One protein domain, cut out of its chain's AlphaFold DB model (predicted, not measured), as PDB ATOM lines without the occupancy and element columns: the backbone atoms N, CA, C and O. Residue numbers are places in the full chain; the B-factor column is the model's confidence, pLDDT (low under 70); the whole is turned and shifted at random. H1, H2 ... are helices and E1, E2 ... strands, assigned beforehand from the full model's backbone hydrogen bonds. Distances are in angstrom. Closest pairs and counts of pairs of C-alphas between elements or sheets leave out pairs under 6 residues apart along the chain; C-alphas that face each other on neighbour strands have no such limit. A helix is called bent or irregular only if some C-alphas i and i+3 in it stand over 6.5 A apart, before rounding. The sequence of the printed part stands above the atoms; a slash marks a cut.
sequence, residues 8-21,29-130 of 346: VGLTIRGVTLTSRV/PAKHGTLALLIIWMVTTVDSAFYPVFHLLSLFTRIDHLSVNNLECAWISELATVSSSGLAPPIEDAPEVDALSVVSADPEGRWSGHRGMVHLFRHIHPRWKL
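What this domain is: This is residues 8 to 21 and 29 to 130 of the 346 residues of an uncharacterized protein of Polyporus arcularius HHB13444 (UniProt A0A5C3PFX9). The chain is wound in stacked turns: four parallel strands stand side by side as a bent wall, and H1 and the long loop of residues 70 to 95 belong to the return paths from one strand to the next. H2, which follows the last strand, covers one face of this wall over E4, while H1, near H2, only grazes the wall. The printed part has 116 residues, with four named strands and two named helices in the order E1, E2, H1, E3, E4, H2; the sheet runs E1, E2, E3, E4, all parallel. The class is mixed, helices and strands, though under half of the residues, 47, are in named elements. The whole is compact, with a radius of gyration of the C-alphas of 13.1 A and spans of 34 by 29 by 27 A.

How they stand to each other: Start at E1, residues 9 to 13, an edge strand of a twisted sheet. Its neighbour is E2, residues 35 to 41, parallel at 7 degrees; look for N 12 and O 39, 2.8 A apart, within hydrogen-bond range. Beside E2 you find E3, residues 62 to 69, parallel at 15 degrees, with N 40 and O 67 within hydrogen-bond range at 2.8 A. Between these two strands in the chain comes H1, residues 51 to 57; E2, H1 and E3 form a strand-helix-strand unit, two parallel neighbour strands with a helix between, and its crossover is right-handed. H1 is on the sheet but only grazes it, with its residues 53 to 57. Next comes the other edge strand, E4, residues 96 to 104, parallel to E3 at 3 degrees; N 63 and O 96 are within hydrogen-bond range at 2.8 A. E3 bends by 63 degrees at residue 65, and E4 bends by 70 degrees at residue 99. E1 and E4 are apart. Last comes H2, residues 113 to 123, on one face of the sheet, which gives two layers, a sheet with a helix on one face. Its height over the sheet is 9.8 A; it lies over E4 and runs along the strands, at 25 degrees to E4 on the local plane. The closest C-alphas of E4 and H2 are those of Ser 104 and His 114, 6.6 A apart. H1 and H2 are near each other, with 7 pairs of C-alphas within 10 A. In both helices every O i to N i+4 pair is within hydrogen-bond range.

Where its parts are: Find C-alpha 9 at (-21.809, -24.124, -21.420); from there E1 runs 13.1 A to Arg 13. E2 goes from Leu 35 to Trp 41, 16.7 A. H1 goes from Tyr 51, with its C-alpha at (-1.691, -23.493, -14.426), to Leu 57, 9.7 A. E3 takes you from Arg 62 to Asn 69, 19.4 A, and E4 from Glu 96 to Ser 104, 22.5 A. H2 runs 15.6 A from Gly 113 to His 123, where C-alpha 123 is at (0.786, -36.016, -20.771).

The domain as a whole: The two C-alphas farthest apart are those of Ala 30 and Glu 108, at 38.4 A. Residues 22 to 28 are not printed; C-alphas 21 and 29 are 10.6 A apart across this cut, in the link from E1 to E2. Of the links that are printed whole, the one from E3 to E4 is long, with 26 residues. The model's mean pLDDT over the printed part is 81.7; look for values under 70 at residue 48, residues 74 to 88 and residues 107 to 111.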
ATOM      1  N   VAL A   8     -24.518 -25.794 -18.633       86.38
ATOM      2  CA  VAL A   8     -24.376 -26.523 -19.908       86.38
ATOM      3  C   VAL A   8     -23.169 -26.030 -20.698       86.38
ATOM      4  O   VAL A   8     -22.440 -26.830 -21.275       86.38
ATOM      5  N   GLY A   9     -22.926 -24.722 -20.704       90.12
ATOM      6  CA  GLY A   9     -21.809 -24.124 -21.420       90.12
ATOM      7  C   GLY A   9     -21.215 -22.954 -20.655       90.12
ATOM      8  O   GLY A   9     -21.920 -22.245 -19.935       90.12
ATOM      9  N   LEU A  10     -19.912 -22.760 -20.816       91.81
ATOM     10  CA  LEU A  10     -19.163 -21.668 -20.218       91.81
ATOM     11  C   LEU A  10     -18.280 -21.028 -21.283       91.81
ATOM     12  O   LEU A  10     -17.501 -21.698 -21.953       91.81
ATOM     13  N   THR A  11     -18.389 -19.712 -21.425       92.75
ATOM     14  CA  THR A  11     -17.486 -18.922 -22.261       92.75
ATOM     15  C   THR A  11     -16.761 -17.922 -21.385       92.75
ATOM     16  O   THR A  11     -17.382 -17.128 -20.681       92.75
ATOM     17  N   ILE A  12     -15.439 -17.968 -21.441       92.19
ATOM     18  CA  ILE A  12     -14.539 -17.056 -20.756       92.19
ATOM     19  C   ILE A  12     -13.825 -16.263 -21.838       92.19
ATOM     20  O   ILE A  12     -13.091 -16.836 -22.642       92.19
ATOM     21  N   ARG A  13     -14.069 -14.950 -21.880       92.00
ATOM     22  CA  ARG A  13     -13.578 -14.092 -22.956       92.00
ATOM     23  C   ARG A  13     -12.927 -12.822 -22.432       92.00
ATOM     24  O   ARG A  13     -13.561 -12.114 -21.657       92.00
ATOM     25  N   GLY A  14     -11.730 -12.494 -22.925       88.31
ATOM     26  CA  GLY A  14     -11.118 -11.178 -22.699       88.31
ATOM     27  C   GLY A  14     -10.761 -10.909 -21.238       88.31
ATOM     28  O   GLY A  14     -10.869  -9.773 -20.782       88.31
ATOM     29  N   VAL A  15     -10.412 -11.950 -20.482       91.50
ATOM     30  CA  VAL A  15     -10.082 -11.842 -19.056       91.50
ATOM     31  C   VAL A  15      -8.691 -12.376 -18.773       91.50
ATOM     32  O   VAL A  15      -8.175 -13.228 -19.495       91.50
ATOM     33  N   THR A  16      -8.121 -11.923 -17.660       90.94
ATOM     34  CA  THR A  16      -6.897 -12.499 -17.116       90.94
ATOM     35  C   THR A  16      -7.232 -13.582 -16.093       90.94
ATOM     36  O   THR A  16      -7.852 -13.304 -15.062       90.94
ATOM     37  N   LEU A  17      -6.817 -14.822 -16.351       88.44
ATOM     38  CA  LEU A  17      -6.970 -15.923 -15.407       88.44
ATOM     39  C   LEU A  17      -5.846 -15.911 -14.370       88.44
ATOM     40  O   LEU A  17      -4.657 -15.889 -14.692       88.44
ATOM     41  N   THR A  18      -6.252 -15.986 -13.105       85.00
ATOM     42  CA  THR A  18      -5.366 -16.165 -11.954       85.00
ATOM     43  C   THR A  18      -5.690 -17.477 -11.267       85.00
ATOM     44  O   THR A  18      -6.854 -17.844 -11.103       85.00
ATOM     45  N   SER A  19      -4.651 -18.179 -10.828       76.44
ATOM     46  CA  SER A  19      -4.809 -19.286  -9.899       76.44
ATOM     47  C   SER A  19      -4.627 -18.770  -8.475       76.44
ATOM     48  O   SER A  19      -3.638 -18.108  -8.180       76.44
ATOM     49  N   ARG A  20      -5.561 -19.102  -7.577       75.31
ATOM     50  CA  ARG A  20      -5.362 -18.910  -6.127       75.31
ATOM     51  C   ARG A  20      -4.488 -19.996  -5.503       75.31
ATOM     52  O   ARG A  20      -4.073 -19.859  -4.359       75.31
ATOM     53  N   VAL A  21      -4.256 -21.073  -6.246       71.25
ATOM     54  CA  VAL A  21      -3.343 -22.150  -5.878       71.25
ATOM     55  C   VAL A  21      -1.945 -21.750  -6.344       71.25
ATOM     56  O   VAL A  21      -1.808 -21.405  -7.527       71.25
ATOM     57  N   PRO A  29      -9.805 -29.797  -6.813       71.94
ATOM     58  CA  PRO A  29     -11.140 -29.307  -6.518       71.94
ATOM     59  C   PRO A  29     -12.131 -30.468  -6.443       71.94
ATOM     60  O   PRO A  29     -11.935 -31.527  -7.045       71.94
ATOM     61  N   ALA A  30     -13.248 -30.248  -5.751       74.25
ATOM     62  CA  ALA A  30     -14.408 -31.103  -5.940       74.25
ATOM     63  C   ALA A  30     -14.859 -30.960  -7.401       74.25
ATOM     64  O   ALA A  30     -15.370 -29.908  -7.781       74.25
ATOM     65  N   LYS A  31     -14.627 -31.992  -8.218       75.12
ATOM     66  CA  LYS A  31     -15.006 -31.965  -9.630       75.12
ATOM     67  C   LYS A  31     -16.519 -31.805  -9.747       75.12
ATOM     68  O   LYS A  31     -17.294 -32.566  -9.165       75.12
ATOM     69  N   HIS A  32     -16.927 -30.786 -10.481       70.81
ATOM     70  CA  HIS A  32     -18.304 -30.522 -10.849       70.81
ATOM     71  C   HIS A  32     -18.642 -31.267 -12.147       70.81
ATOM     72  O   HIS A  32     -17.753 -31.773 -12.828       70.81
ATOM     73  N   GLY A  33     -19.941 -31.412 -12.424       77.06
ATOM     74  CA  GLY A  33     -20.468 -32.290 -13.473       77.06
ATOM     75  C   GLY A  33     -20.002 -31.974 -14.900       77.06
ATOM     76  O   GLY A  33     -19.123 -31.154 -15.144       77.06
ATOM     77  N   THR A  34     -20.612 -32.660 -15.859       87.81
ATOM     78  CA  THR A  34     -20.292 -32.532 -17.283       87.81
ATOM     79  C   THR A  34     -20.661 -31.158 -17.831       87.81
ATOM     80  O   THR A  34     -21.739 -30.641 -17.538       87.81
ATOM     81  N   LEU A  35     -19.784 -30.601 -18.663       91.69
ATOM     82  CA  LEU A  35     -20.033 -29.394 -19.443       91.69
ATOM     83  C   LEU A  35     -20.139 -29.774 -20.924       91.69
ATOM     84  O   LEU A  35     -19.280 -30.486 -21.438       91.69
ATOM     85  N   ALA A  36     -21.151 -29.286 -21.635       91.69
ATOM     86  CA  ALA A  36     -21.255 -29.525 -23.073       91.69
ATOM     87  C   ALA A  36     -20.218 -28.699 -23.855       91.69
ATOM     88  O   ALA A  36     -19.671 -29.158 -24.852       91.69
ATOM     89  N   LEU A  37     -19.925 -27.476 -23.400       93.25
ATOM     90  CA  LEU A  37     -19.057 -26.551 -24.128       93.25
ATOM     91  C   LEU A  37     -18.265 -25.638 -23.190       93.25
ATOM     92  O   LEU A  37     -18.860 -24.862 -22.443       93.25
ATOM     93  N   LEU A  38     -16.935 -25.672 -23.280       95.25
ATOM     94  CA  LEU A  38     -16.040 -24.686 -22.671       95.25
ATOM     95  C   LEU A  38     -15.314 -23.905 -23.765       95.25
ATOM     96  O   LEU A  38     -14.569 -24.493 -24.542       95.25
ATOM     97  N   ILE A  39     -15.476 -22.583 -23.782       93.94
ATOM     98  CA  ILE A  39     -14.731 -21.684 -24.669       93.94
ATOM     99  C   ILE A  39     -13.829 -20.781 -23.827       93.94
ATOM    100  O   ILE A  39     -14.310 -20.049 -22.961       93.94
ATOM    101  N   ILE A  40     -12.532 -20.803 -24.113       93.81
ATOM    102  CA  ILE A  40     -11.512 -19.906 -23.565       93.81
ATOM    103  C   ILE A  40     -11.030 -19.039 -24.724       93.81
ATOM    104  O   ILE A  40     -10.382 -19.549 -25.631       93.81
ATOM    105  N   TRP A  41     -11.363 -17.748 -24.733       90.31
ATOM    106  CA  TRP A  41     -11.122 -16.885 -25.894       90.31
ATOM    107  C   TRP A  41     -10.473 -15.544 -25.538       90.31
ATOM    108  O   TRP A  41     -11.023 -14.787 -24.744       90.31
ATOM    109  N   MET A  42      -9.343 -15.206 -26.170       87.19
ATOM    110  CA  MET A  42      -8.581 -13.978 -25.870       87.19
ATOM    111  C   MET A  42      -8.317 -13.864 -24.366       87.19
ATOM    112  O   MET A  42      -8.627 -12.857 -23.730       87.19
ATOM    113  N   VAL A  43      -7.885 -14.967 -23.767       89.50
ATOM    114  CA  VAL A  43      -7.614 -15.045 -22.336       89.50
ATOM    115  C   VAL A  43      -6.117 -14.944 -22.138       89.50
ATOM    116  O   VAL A  43      -5.362 -15.626 -22.824       89.50
ATOM    117  N   THR A  44      -5.707 -14.149 -21.161       89.31
ATOM    118  CA  THR A  44      -4.311 -14.058 -20.725       89.31
ATOM    119  C   THR A  44      -4.175 -14.742 -19.369       89.31
ATOM    120  O   THR A  44      -5.119 -14.745 -18.577       89.31
ATOM    121  N   THR A  45      -3.026 -15.322 -19.049       85.44
ATOM    122  CA  THR A  45      -2.765 -15.853 -17.702       85.44
ATOM    123  C   THR A  45      -1.787 -14.977 -16.926       85.44
ATOM    124  O   THR A  45      -0.865 -14.392 -17.492       85.44
ATOM    125  N   VAL A  46      -1.987 -14.864 -15.608       80.12
ATOM    126  CA  VAL A  46      -1.034 -14.153 -14.739       80.12
ATOM    127  C   VAL A  46       0.295 -14.893 -14.661       80.12
ATOM    128  O   VAL A  46       0.341 -16.125 -14.724       80.12
ATOM    129  N   ASP A  47       1.371 -14.106 -14.574       70.06
ATOM    130  CA  ASP A  47       2.770 -14.544 -14.623       70.06
ATOM    131  C   ASP A  47       3.079 -15.395 -15.861       70.06
ATOM    132  O   ASP A  47       4.034 -16.172 -15.889       70.06
ATOM    133  N   SER A  48       2.235 -15.258 -16.889       65.50
ATOM    134  CA  SER A  48       2.308 -15.980 -18.147       65.50
ATOM    135  C   SER A  48       2.308 -17.510 -17.980       65.50
ATOM    136  O   SER A  48       2.740 -18.227 -18.874       65.50
ATOM    137  N   ALA A  49       1.803 -18.044 -16.864       76.25
ATOM    138  CA  ALA A  49       1.831 -19.476 -16.571       76.25
ATOM    139  C   ALA A  49       0.585 -20.212 -17.093       76.25
ATOM    140  O   ALA A  49      -0.499 -19.643 -17.153       76.25
ATOM    141  N   PHE A  50       0.685 -21.506 -17.407       81.19
ATOM    142  CA  PHE A  50      -0.465 -22.282 -17.906       81.19
ATOM    143  C   PHE A  50      -1.370 -22.856 -16.797       81.19
ATOM    144  O   PHE A  50      -2.520 -23.209 -17.057       81.19
ATOM    145  N   TYR A  51      -0.913 -22.911 -15.538       80.06
ATOM    146  CA  TYR A  51      -1.691 -23.493 -14.426       80.06
ATOM    147  C   TYR A  51      -3.106 -22.930 -14.248       80.06
ATOM    148  O   TYR A  51      -3.991 -23.723 -13.947       80.06
ATOM    149  N   PRO A  52      -3.384 -21.621 -14.434       86.62
ATOM    150  CA  PRO A  52      -4.749 -21.113 -14.309       86.62
ATOM    151  C   PRO A  52      -5.731 -21.782 -15.279       86.62
ATOM    152  O   PRO A  52      -6.883 -22.010 -14.918       86.62
ATOM    153  N   VAL A  53      -5.267 -22.145 -16.480       88.88
ATOM    154  CA  VAL A  53      -6.064 -22.894 -17.460       88.88
ATOM    155  C   VAL A  53      -6.262 -24.326 -16.985       88.88
ATOM    156  O   VAL A  53      -7.393 -24.796 -16.933       88.88
ATOM    157  N   PHE A  54      -5.193 -25.001 -16.560       86.94
ATOM    158  CA  PHE A  54      -5.299 -26.359 -16.027       86.94
ATOM    159  C   PHE A  54      -6.252 -26.439 -14.824       86.94
ATOM    160  O   PHE A  54      -7.175 -27.243 -14.833       86.94
ATOM    161  N   HIS A  55      -6.116 -25.546 -13.842       85.88
ATOM    162  CA  HIS A  55      -6.984 -25.509 -12.663       85.88
ATOM    163  C   HIS A  55      -8.450 -25.248 -13.005       85.88
ATOM    164  O   HIS A  55      -9.329 -25.796 -12.341       85.88
ATOM    165  N   LEU A  56      -8.720 -24.435 -14.030       89.12
ATOM    166  CA  LEU A  56     -10.066 -24.248 -14.562       89.12
ATOM    167  C   LEU A  56     -10.612 -25.559 -15.142       89.12
ATOM    168  O   LEU A  56     -11.743 -25.928 -14.834       89.12
ATOM    169  N   LEU A  57      -9.821 -26.272 -15.949       90.81
ATOM    170  CA  LEU A  57     -10.221 -27.556 -16.529       90.81
ATOM    171  C   LEU A  57     -10.481 -28.609 -15.442       90.81
ATOM    172  O   LEU A  57     -11.477 -29.327 -15.519       90.81
ATOM    173  N   SER A  58      -9.650 -28.653 -14.395       87.69
ATOM    174  CA  SER A  58      -9.791 -29.583 -13.264       87.69
ATOM    175  C   SER A  58     -11.093 -29.409 -12.475       87.69
ATOM    176  O   SER A  58     -11.451 -30.296 -11.703       87.69
ATOM    177  N   LEU A  59     -11.827 -28.302 -12.653       87.69
ATOM    178  CA  LEU A  59     -13.149 -28.121 -12.045       87.69
ATOM    179  C   LEU A  59     -14.209 -29.062 -12.624       87.69
ATOM    180  O   LEU A  59     -15.263 -29.201 -12.008       87.69
ATOM    181  N   PHE A  60     -13.963 -29.689 -13.773       90.25
ATOM    182  CA  PHE A  60     -14.946 -30.505 -14.483       90.25
ATOM    183  C   PHE A  60     -14.522 -31.973 -14.535       90.25
ATOM    184  O   PHE A  60     -13.336 -32.307 -14.562       90.25
ATOM    185  N   THR A  61     -15.496 -32.882 -14.559       90.25
ATOM    186  CA  THR A  61     -15.234 -34.305 -14.829       90.25
ATOM    187  C   THR A  61     -15.105 -34.595 -16.320       90.25
ATOM    188  O   THR A  61     -14.286 -35.421 -16.715       90.25
ATOM    189  N   ARG A  62     -15.908 -33.919 -17.146       92.38
ATOM    190  CA  ARG A  62     -16.006 -34.133 -18.590       92.38
ATOM    191  C   ARG A  62     -16.420 -32.845 -19.291       92.38
ATOM    192  O   ARG A  62     -17.280 -32.123 -18.785       92.38
ATOM    193  N   ILE A  63     -15.840 -32.595 -20.456       94.81
ATOM    194  CA  ILE A  63     -16.171 -31.488 -21.347       94.81
ATOM    195  C   ILE A  63     -16.413 -32.075 -22.739       94.81
ATOM    196  O   ILE A  63     -15.500 -32.648 -23.327       94.81
ATOM    197  N   ASP A  64     -17.620 -31.947 -23.285       94.69
ATOM    198  CA  ASP A  64     -17.893 -32.522 -24.608       94.69
ATOM    199  C   ASP A  64     -17.135 -31.763 -25.711       94.69
ATOM    200  O   ASP A  64     -16.559 -32.393 -26.594       94.69
ATOM    201  N   HIS A  65     -17.048 -30.430 -25.622       95.81
ATOM    202  CA  HIS A  65     -16.240 -29.607 -26.523       95.81
ATOM    203  C   HIS A  65     -15.433 -28.541 -25.767       95.81
ATOM    204  O   HIS A  65     -15.996 -27.657 -25.120       95.81
ATOM    205  N   LEU A  66     -14.104 -28.618 -25.866       96.69
ATOM    206  CA  LEU A  66     -13.158 -27.615 -25.386       96.69
ATOM    207  C   LEU A  66     -12.605 -26.796 -26.562       96.69
ATOM    208  O   LEU A  66     -11.932 -27.340 -27.431       96.69
ATOM    209  N   SER A  67     -12.842 -25.485 -26.558       94.69
ATOM    210  CA  SER A  67     -12.291 -24.543 -27.536       94.69
ATOM    211  C   SER A  67     -11.367 -23.539 -26.847       94.69
ATOM    212  O   SER A  67     -11.771 -22.853 -25.905       94.69
ATOM    213  N   VAL A  68     -10.117 -23.464 -27.300       93.56
ATOM    214  CA  VAL A  68      -9.080 -22.573 -26.767       93.56
ATOM    215  C   VAL A  68      -8.567 -21.686 -27.891       93.56
ATOM    216  O   VAL A  68      -7.806 -22.122 -28.749       93.56
ATOM    217  N   ASN A  69      -8.974 -20.421 -27.865       90.25
ATOM    218  CA  ASN A  69      -8.759 -19.462 -28.937       90.25
ATOM    219  C   ASN A  69      -7.917 -18.289 -28.437       90.25
ATOM    220  O   ASN A  69      -8.362 -17.526 -27.578       90.25
ATOM    221  N   ASN A  70      -6.732 -18.103 -29.012       86.94
ATOM    222  CA  ASN A  70      -5.806 -17.015 -28.691       86.94
ATOM    223  C   ASN A  70      -5.545 -16.917 -27.181       86.94
ATOM    224  O   ASN A  70      -5.806 -15.895 -26.546       86.94
ATOM    225  N   LEU A  71      -5.099 -18.030 -26.597       88.94
ATOM    226  CA  LEU A  71      -4.645 -18.078 -25.213       88.94
ATOM    227  C   LEU A  71      -3.235 -17.482 -25.117       88.94
ATOM    228  O   LEU A  71      -2.271 -18.053 -25.632       88.94
ATOM    229  N   GLU A  72      -3.119 -16.365 -24.411       88.06
ATOM    230  CA  GLU A  72      -1.860 -15.676 -24.162       88.06
ATOM    231  C   GLU A  72      -1.230 -16.183 -22.860       88.06
ATOM    232  O   GLU A  72      -1.637 -15.829 -21.751       88.06
ATOM    233  N   CYS A  73      -0.215 -17.035 -22.994       79.00
ATOM    234  CA  CYS A  73       0.663 -17.420 -21.895       79.00
ATOM    235  C   CYS A  73       2.079 -17.711 -22.412       79.00
ATOM    236  O   CYS A  73       2.260 -18.078 -23.574       79.00
ATOM    237  N   ALA A  74       3.075 -17.605 -21.536       69.38
ATOM    238  CA  ALA A  74       4.456 -18.012 -21.766       69.38
ATOM    239  C   ALA A  74       4.647 -19.437 -21.234       69.38
ATOM    240  O   ALA A  74       5.082 -19.688 -20.112       69.38
ATOM    241  N   TRP A  75       4.308 -20.404 -22.072       65.38
ATOM    242  CA  TRP A  75       4.719 -21.788 -21.912       65.38
ATOM    243  C   TRP A  75       6.159 -21.980 -22.405       65.38
ATOM    244  O   TRP A  75       6.438 -21.836 -23.600       65.38
ATOM    245  N   ILE A  76       7.066 -22.334 -21.494       60.41
ATOM    246  CA  ILE A  76       8.453 -22.698 -21.805       60.41
ATOM    247  C   ILE A  76       8.674 -24.129 -21.310       60.41
ATOM    248  O   ILE A  76       8.746 -24.374 -20.107       60.41
ATOM    249  N   SER A  77       8.792 -25.075 -22.248       52.69
ATOM    250  CA  SER A  77       8.966 -26.506 -21.949       52.69
ATOM    251  C   SER A  77      10.198 -26.794 -21.079       52.69
ATOM    252  O   SER A  77      10.194 -27.756 -20.320       52.69
ATOM    253  N   GLU A  78      11.239 -25.963 -21.169       48.56
ATOM    254  CA  GLU A  78      12.497 -26.127 -20.427       48.56
ATOM    255  C   GLU A  78      12.373 -25.722 -18.947       48.56
ATOM    256  O   GLU A  78      12.952 -26.372 -18.079       48.56
ATOM    257  N   LEU A  79      11.551 -24.711 -18.633       45.34
ATOM    258  CA  LEU A  79      11.276 -24.249 -17.260       45.34
ATOM    259  C   LEU A  79      10.164 -25.053 -16.569       45.34
ATOM    260  O   LEU A  79      10.049 -25.033 -15.344       45.34
ATOM    261  N   ALA A  80       9.371 -25.805 -17.336       46.78
ATOM    262  CA  ALA A  80       8.331 -26.687 -16.817       46.78
ATOM    263  C   ALA A  80       8.880 -27.894 -16.028       46.78
ATOM    264  O   ALA A  80       8.089 -28.687 -15.532       46.78
ATOM    265  N   THR A  81      10.199 -28.055 -15.892       42.53
ATOM    266  CA  THR A  81      10.824 -29.259 -15.323       42.53
ATOM    267  C   THR A  81      11.091 -29.222 -13.814       42.53
ATOM    268  O   THR A  81      11.326 -30.283 -13.244       42.53
ATOM    269  N   VAL A  82      11.042 -28.067 -13.127       41.81
ATOM    270  CA  VAL A  82      11.526 -27.999 -11.722       41.81
ATOM    271  C   VAL A  82      10.536 -27.386 -10.713       41.81
ATOM    272  O   VAL A  82      10.736 -27.524  -9.510       41.81
ATOM    273  N   SER A  83       9.427 -26.767 -11.134       42.16
ATOM    274  CA  SER A  83       8.511 -26.066 -10.195       42.16
ATOM    275  C   SER A  83       7.015 -26.324 -10.432       42.16
ATOM    276  O   SER A  83       6.181 -25.518 -10.033       42.16
ATOM    277  N   SER A  84       6.661 -27.429 -11.095       51.91
ATOM    278  CA  SER A  84       5.356 -27.618 -11.745       51.91
ATOM    279  C   SER A  84       4.639 -28.931 -11.407       51.91
ATOM    280  O   SER A  84       4.060 -29.549 -12.293       51.91
ATOM    281  N   SER A  85       4.634 -29.408 -10.158       50.66
ATOM    282  CA  SER A  85       4.161 -30.776  -9.851       50.66
ATOM    283  C   SER A  85       2.750 -31.137 -10.362       50.66
ATOM    284  O   SER A  85       2.500 -32.313 -10.587       50.66
ATOM    285  N   GLY A  86       1.852 -30.169 -10.608       55.38
ATOM    286  CA  GLY A  86       0.536 -30.402 -11.235       55.38
ATOM    287  C   GLY A  86       0.512 -30.505 -12.774       55.38
ATOM    288  O   GLY A  86      -0.472 -30.974 -13.328       55.38
ATOM    289  N   LEU A  87       1.571 -30.078 -13.473       66.38
ATOM    290  CA  LEU A  87       1.744 -30.212 -14.934       66.38
ATOM    291  C   LEU A  87       2.924 -31.125 -15.311       66.38
ATOM    292  O   LEU A  87       3.231 -31.298 -16.495       66.38
ATOM    293  N   ALA A  88       3.584 -31.704 -14.307       68.94
ATOM    294  CA  ALA A  88       4.561 -32.761 -14.485       68.94
ATOM    295  C   ALA A  88       3.846 -34.032 -14.981       68.94
ATOM    296  O   ALA A  88       2.817 -34.406 -14.421       68.94
ATOM    297  N   PRO A  89       4.360 -34.713 -16.016       71.75
ATOM    298  CA  PRO A  89       3.790 -35.979 -16.457       71.75
ATOM    299  C   PRO A  89       3.918 -37.066 -15.369       71.75
ATOM    300  O   PRO A  89       4.993 -37.188 -14.774       71.75
ATOM    301  N   PRO A  90       2.897 -37.916 -15.155       78.12
ATOM    302  CA  PRO A  90       1.561 -37.849 -15.746       78.12
ATOM    303  C   PRO A  90       0.707 -36.742 -15.109       78.12
ATOM    304  O   PRO A  90       0.684 -36.583 -13.891       78.12
ATOM    305  N   ILE A  91      -0.040 -36.012 -15.939       81.06
ATOM    306  CA  ILE A  91      -0.976 -34.986 -15.476       81.06
ATOM    307  C   ILE A  91      -2.274 -35.676 -15.069       81.06
ATOM    308  O   ILE A  91      -3.077 -36.090 -15.910       81.06
ATOM    309  N   GLU A  92      -2.450 -35.812 -13.761       78.75
ATOM    310  CA  GLU A  92      -3.675 -36.306 -13.144       78.75
ATOM    311  C   GLU A  92      -4.708 -35.164 -13.045       78.75
ATOM    312  O   GLU A  92      -4.386 -33.991 -13.196       78.75
ATOM    313  N   ASP A  93      -5.977 -35.487 -12.805       79.31
ATOM    314  CA  ASP A  93      -7.043 -34.521 -12.484       79.31
ATOM    315  C   ASP A  93      -7.642 -33.656 -13.610       79.31
ATOM    316  O   ASP A  93      -8.632 -32.967 -13.353       79.31
ATOM    317  N   ALA A  94      -7.203 -33.761 -14.859       83.88
ATOM    318  CA  ALA A  94      -7.902 -33.111 -15.974       83.88
ATOM    319  C   ALA A  94      -9.221 -33.837 -16.375       83.88
ATOM    320  O   ALA A  94      -9.430 -34.998 -16.001       83.88
ATOM    321  N   PRO A  95     -10.160 -33.147 -17.054       90.88
ATOM    322  CA  PRO A  95     -11.449 -33.715 -17.461       90.88
ATOM    323  C   PRO A  95     -11.284 -34.677 -18.637       90.88
ATOM    324  O   PRO A  95     -10.294 -34.600 -19.351       90.88
ATOM    325  N   GLU A  96     -12.271 -35.531 -18.904       92.62
ATOM    326  CA  GLU A  96     -12.396 -36.174 -20.221       92.62
ATOM    327  C   GLU A  96     -12.833 -35.147 -21.277       92.62
ATOM    328  O   GLU A  96     -13.698 -34.317 -20.991       92.62
ATOM    329  N   VAL A  97     -12.269 -35.211 -22.488       95.19
ATOM    330  CA  VAL A  97     -12.627 -34.319 -23.605       95.19
ATOM    331  C   VAL A  97     -12.928 -35.120 -24.871       95.19
ATOM    332  O   VAL A  97     -12.103 -35.929 -25.301       95.19
ATOM    333  N   ASP A  98     -14.096 -34.874 -25.475       95.19
ATOM    334  CA  ASP A  98     -14.538 -35.536 -26.714       95.19
ATOM    335  C   ASP A  98     -14.159 -34.729 -27.975       95.19
ATOM    336  O   ASP A  98     -13.801 -35.321 -28.995       95.19
ATOM    337  N   ALA A  99     -14.206 -33.395 -27.922       96.56
ATOM    338  CA  ALA A  99     -13.852 -32.503 -29.026       96.56
ATOM    339  C   ALA A  99     -12.918 -31.371 -28.575       96.56
ATOM    340  O   ALA A  99     -13.162 -30.731 -27.551       96.56
ATOM    341  N   LEU A 100     -11.872 -31.107 -29.360       96.38
ATOM    342  CA  LEU A 100     -10.851 -30.101 -29.079       96.38
ATOM    343  C   LEU A 100     -10.687 -29.180 -30.286       96.38
ATOM    344  O   LEU A 100     -10.417 -29.650 -31.391       96.38
ATOM    345  N   SER A 101     -10.799 -27.879 -30.039       94.75
ATOM    346  CA  SER A 101     -10.488 -26.820 -30.994       94.75
ATOM    347  C   SER A 101      -9.413 -25.913 -30.401       94.75
ATOM    348  O   SER A 101      -9.585 -25.393 -29.295       94.75
ATOM    349  N   VAL A 102      -8.284 -25.747 -31.089       92.88
ATOM    350  CA  VAL A 102      -7.217 -24.828 -30.664       92.88
ATOM    351  C   VAL A 102      -6.897 -23.860 -31.788       92.88
ATOM    352  O   VAL A 102      -6.447 -24.255 -32.866       92.88
ATOM    353  N   VAL A 103      -7.074 -22.574 -31.503       89.62
ATOM    354  CA  VAL A 103      -6.772 -21.484 -32.427       89.62
ATOM    355  C   VAL A 103      -5.703 -20.581 -31.827       89.62
ATOM    356  O   VAL A 103      -5.818 -20.129 -30.690       89.62
ATOM    357  N   SER A 104      -4.661 -20.305 -32.602       87.75
ATOM    358  CA  SER A 104      -3.570 -19.398 -32.261       87.75
ATOM    359  C   SER A 104      -3.306 -18.495 -33.458       87.75
ATOM    360  O   SER A 104      -2.753 -18.934 -34.464       87.75
ATOM    361  N   ALA A 105      -3.733 -17.239 -33.360       81.56
ATOM    362  CA  ALA A 105      -3.589 -16.250 -34.424       81.56
ATOM    363  C   ALA A 105      -2.210 -15.575 -34.464       81.56
ATOM    364  O   ALA A 105      -1.919 -14.926 -35.453       81.56
ATOM    365  N   ASP A 106      -1.382 -15.704 -33.422       77.69
ATOM    366  CA  ASP A 106      -0.076 -15.034 -33.324       77.69
ATOM    367  C   ASP A 106       0.999 -15.787 -34.133       77.69
ATOM    368  O   ASP A 106       1.446 -16.854 -33.698       77.69
ATOM    369  N   PRO A 107       1.405 -15.273 -35.308       66.44
ATOM    370  CA  PRO A 107       2.313 -15.973 -36.216       66.44
ATOM    371  C   PRO A 107       3.774 -15.887 -35.767       66.44
ATOM    372  O   PRO A 107       4.561 -16.783 -36.066       66.44
ATOM    373  N   GLU A 108       4.125 -14.857 -34.993       67.75
ATOM    374  CA  GLU A 108       5.443 -14.703 -34.374       67.75
ATOM    375  C   GLU A 108       5.684 -15.732 -33.253       67.75
ATOM    376  O   GLU A 108       6.813 -15.903 -32.788       67.75
ATOM    377  N   GLY A 109       4.631 -16.424 -32.794       66.88
ATOM    378  CA  GLY A 109       4.716 -17.403 -31.713       66.88
ATOM    379  C   GLY A 109       5.147 -16.799 -30.373       66.88
ATOM    380  O   GLY A 109       5.680 -17.524 -29.528       66.88
ATOM    381  N   ARG A 110       4.921 -15.491 -30.170       67.88
ATOM    382  CA  ARG A 110       5.125 -14.798 -28.888       67.88
ATOM    383  C   ARG A 110       4.303 -15.460 -27.791       67.88
ATOM    384  O   ARG A 110       4.763 -15.566 -26.654       67.88
ATOM    385  N   TRP A 111       3.115 -15.944 -28.141       68.06
ATOM    386  CA  TRP A 111       2.231 -16.671 -27.240       68.06
ATOM    387  C   TRP A 111       2.289 -18.177 -27.476       68.06
ATOM    388  O   TRP A 111       2.070 -18.683 -28.577       68.06
ATOM    389  N   SER A 112       2.512 -18.929 -26.401       74.75
ATOM    390  CA  SER A 112       2.648 -20.384 -26.445       74.75
ATOM    391  C   SER A 112       1.508 -21.120 -25.737       74.75
ATOM    392  O   SER A 112       1.662 -22.274 -25.335       74.75
ATOM    393  N   GLY A 113       0.321 -20.504 -25.651       81.81
ATOM    394  CA  GLY A 113      -0.890 -21.144 -25.117       81.81
ATOM    395  C   GLY A 113      -1.255 -22.447 -25.823       81.81
ATOM    396  O   GLY A 113      -1.571 -23.437 -25.163       81.81
ATOM    397  N   HIS A 114      -1.108 -22.497 -27.150       85.88
ATOM    398  CA  HIS A 114      -1.291 -23.735 -27.912       85.88
ATOM    399  C   HIS A 114      -0.276 -24.819 -27.502       85.88
ATOM    400  O   HIS A 114      -0.644 -25.985 -27.413       85.88
ATOM    401  N   ARG A 115       0.974 -24.456 -27.168       85.31
ATOM    402  CA  ARG A 115       1.994 -25.413 -26.692       85.31
ATOM    403  C   ARG A 115       1.651 -25.977 -25.318       85.31
ATOM    404  O   ARG A 115       1.882 -27.157 -25.078       85.31
ATOM    405  N   GLY A 116       1.071 -25.161 -24.436       85.94
ATOM    406  CA  GLY A 116       0.532 -25.635 -23.160       85.94
ATOM    407  C   GLY A 116      -0.598 -26.654 -23.353       85.94
ATOM    408  O   GLY A 116      -0.614 -27.688 -22.689       85.94
ATOM    409  N   MET A 117      -1.488 -26.421 -24.327       89.25
ATOM    410  CA  MET A 117      -2.532 -27.386 -24.703       89.25
ATOM    411  C   MET A 117      -1.956 -28.684 -25.284       89.25
ATOM    412  O   MET A 117      -2.396 -29.760 -24.882       89.25
ATOM    413  N   VAL A 118      -0.954 -28.603 -26.170       88.00
ATOM    414  CA  VAL A 118      -0.224 -29.777 -26.696       88.00
ATOM    415  C   VAL A 118       0.403 -30.577 -25.553       88.00
ATOM    416  O   VAL A 118       0.259 -31.798 -25.493       88.00
ATOM    417  N   HIS A 119       1.080 -29.898 -24.621       86.12
ATOM    418  CA  HIS A 119       1.693 -30.536 -23.454       86.12
ATOM    419  C   HIS A 119       0.655 -31.247 -22.588       86.12
ATOM    420  O   HIS A 119       0.840 -32.412 -22.242       86.12
ATOM    421  N   LEU A 120      -0.455 -30.572 -22.271       88.19
ATOM    422  CA  LEU A 120      -1.552 -31.169 -21.517       88.19
ATOM    423  C   LEU A 120      -2.065 -32.433 -22.215       88.19
ATOM    424  O   LEU A 120      -2.126 -33.490 -21.596       88.19
ATOM    425  N   PHE A 121      -2.375 -32.333 -23.505       90.25
ATOM    426  CA  PHE A 121      -2.908 -33.434 -24.301       90.25
ATOM    427  C   PHE A 121      -1.990 -34.669 -24.309       90.25
ATOM    428  O   PHE A 121      -2.455 -35.786 -24.087       90.25
ATOM    429  N   ARG A 122      -0.676 -34.473 -24.484       87.06
ATOM    430  CA  ARG A 122       0.320 -35.560 -24.531       87.06
ATOM    431  C   ARG A 122       0.527 -36.274 -23.199       87.06
ATOM    432  O   ARG A 122       0.882 -37.456 -23.170       87.06
ATOM    433  N   HIS A 123       0.362 -35.554 -22.094       87.06
ATOM    434  CA  HIS A 123       0.786 -36.016 -20.771       87.06
ATOM    435  C   HIS A 123      -0.357 -36.308 -19.803       87.06
ATOM    436  O   HIS A 123      -0.101 -36.754 -18.685       87.06
ATOM    437  N   ILE A 124      -1.602 -36.104 -20.224       88.56
ATOM    438  CA  ILE A 124      -2.782 -36.391 -19.419       88.56
ATOM    439  C   ILE A 124      -2.985 -37.886 -19.167       88.56
ATOM    440  O   ILE A 124      -2.803 -38.730 -20.052       88.56
ATOM    441  N   HIS A 125      -3.399 -38.213 -17.942       86.56
ATOM    442  CA  HIS A 125      -3.774 -39.566 -17.564       86.56
ATOM    443  C   HIS A 125      -5.115 -39.588 -16.803       86.56
ATOM    444  O   HIS A 125      -5.225 -38.951 -15.754       86.56
ATOM    445  N   PRO A 126      -6.130 -40.337 -17.283       87.44
ATOM    446  CA  PRO A 126      -6.148 -41.124 -18.523       87.44
ATOM    447  C   PRO A 126      -6.094 -40.248 -19.789       87.44
ATOM    448  O   PRO A 126      -6.500 -39.089 -19.768       87.44
ATOM    449  N   ARG A 127      -5.607 -40.818 -20.901       90.38
ATOM    450  CA  ARG A 127      -5.556 -40.125 -22.200       90.38
ATOM    451  C   ARG A 127      -6.956 -39.755 -22.685       90.38
ATOM    452  O   ARG A 127      -7.893 -40.548 -22.542       90.38
ATOM    453  N   TRP A 128      -7.080 -38.586 -23.308       92.94
ATOM    454  CA  TRP A 128      -8.313 -38.191 -23.984       92.94
ATOM    455  C   TRP A 128      -8.631 -39.132 -25.140       92.94
ATOM    456  O   TRP A 128      -7.771 -39.453 -25.954       92.94
ATOM    457  N   LYS A 129      -9.896 -39.547 -25.226       92.31
ATOM    458  CA  LYS A 129     -10.431 -40.327 -26.347       92.31
ATOM    459  C   LYS A 129     -11.090 -39.382 -27.339       92.31
ATOM    460  O   LYS A 129     -12.305 -39.411 -27.530       92.31
ATOM    461  N   LEU A 130     -10.272 -38.497 -27.892       95.12
ATOM    462  CA  LEU A 130     -10.739 -37.404 -28.724       95.12
ATOM    463  C   LEU A 130     -11.419 -37.947 -29.986       95.12
ATOM    464  O   LEU A 130     -10.837 -38.760 -30.700       95.12
TER     465      LEU A 130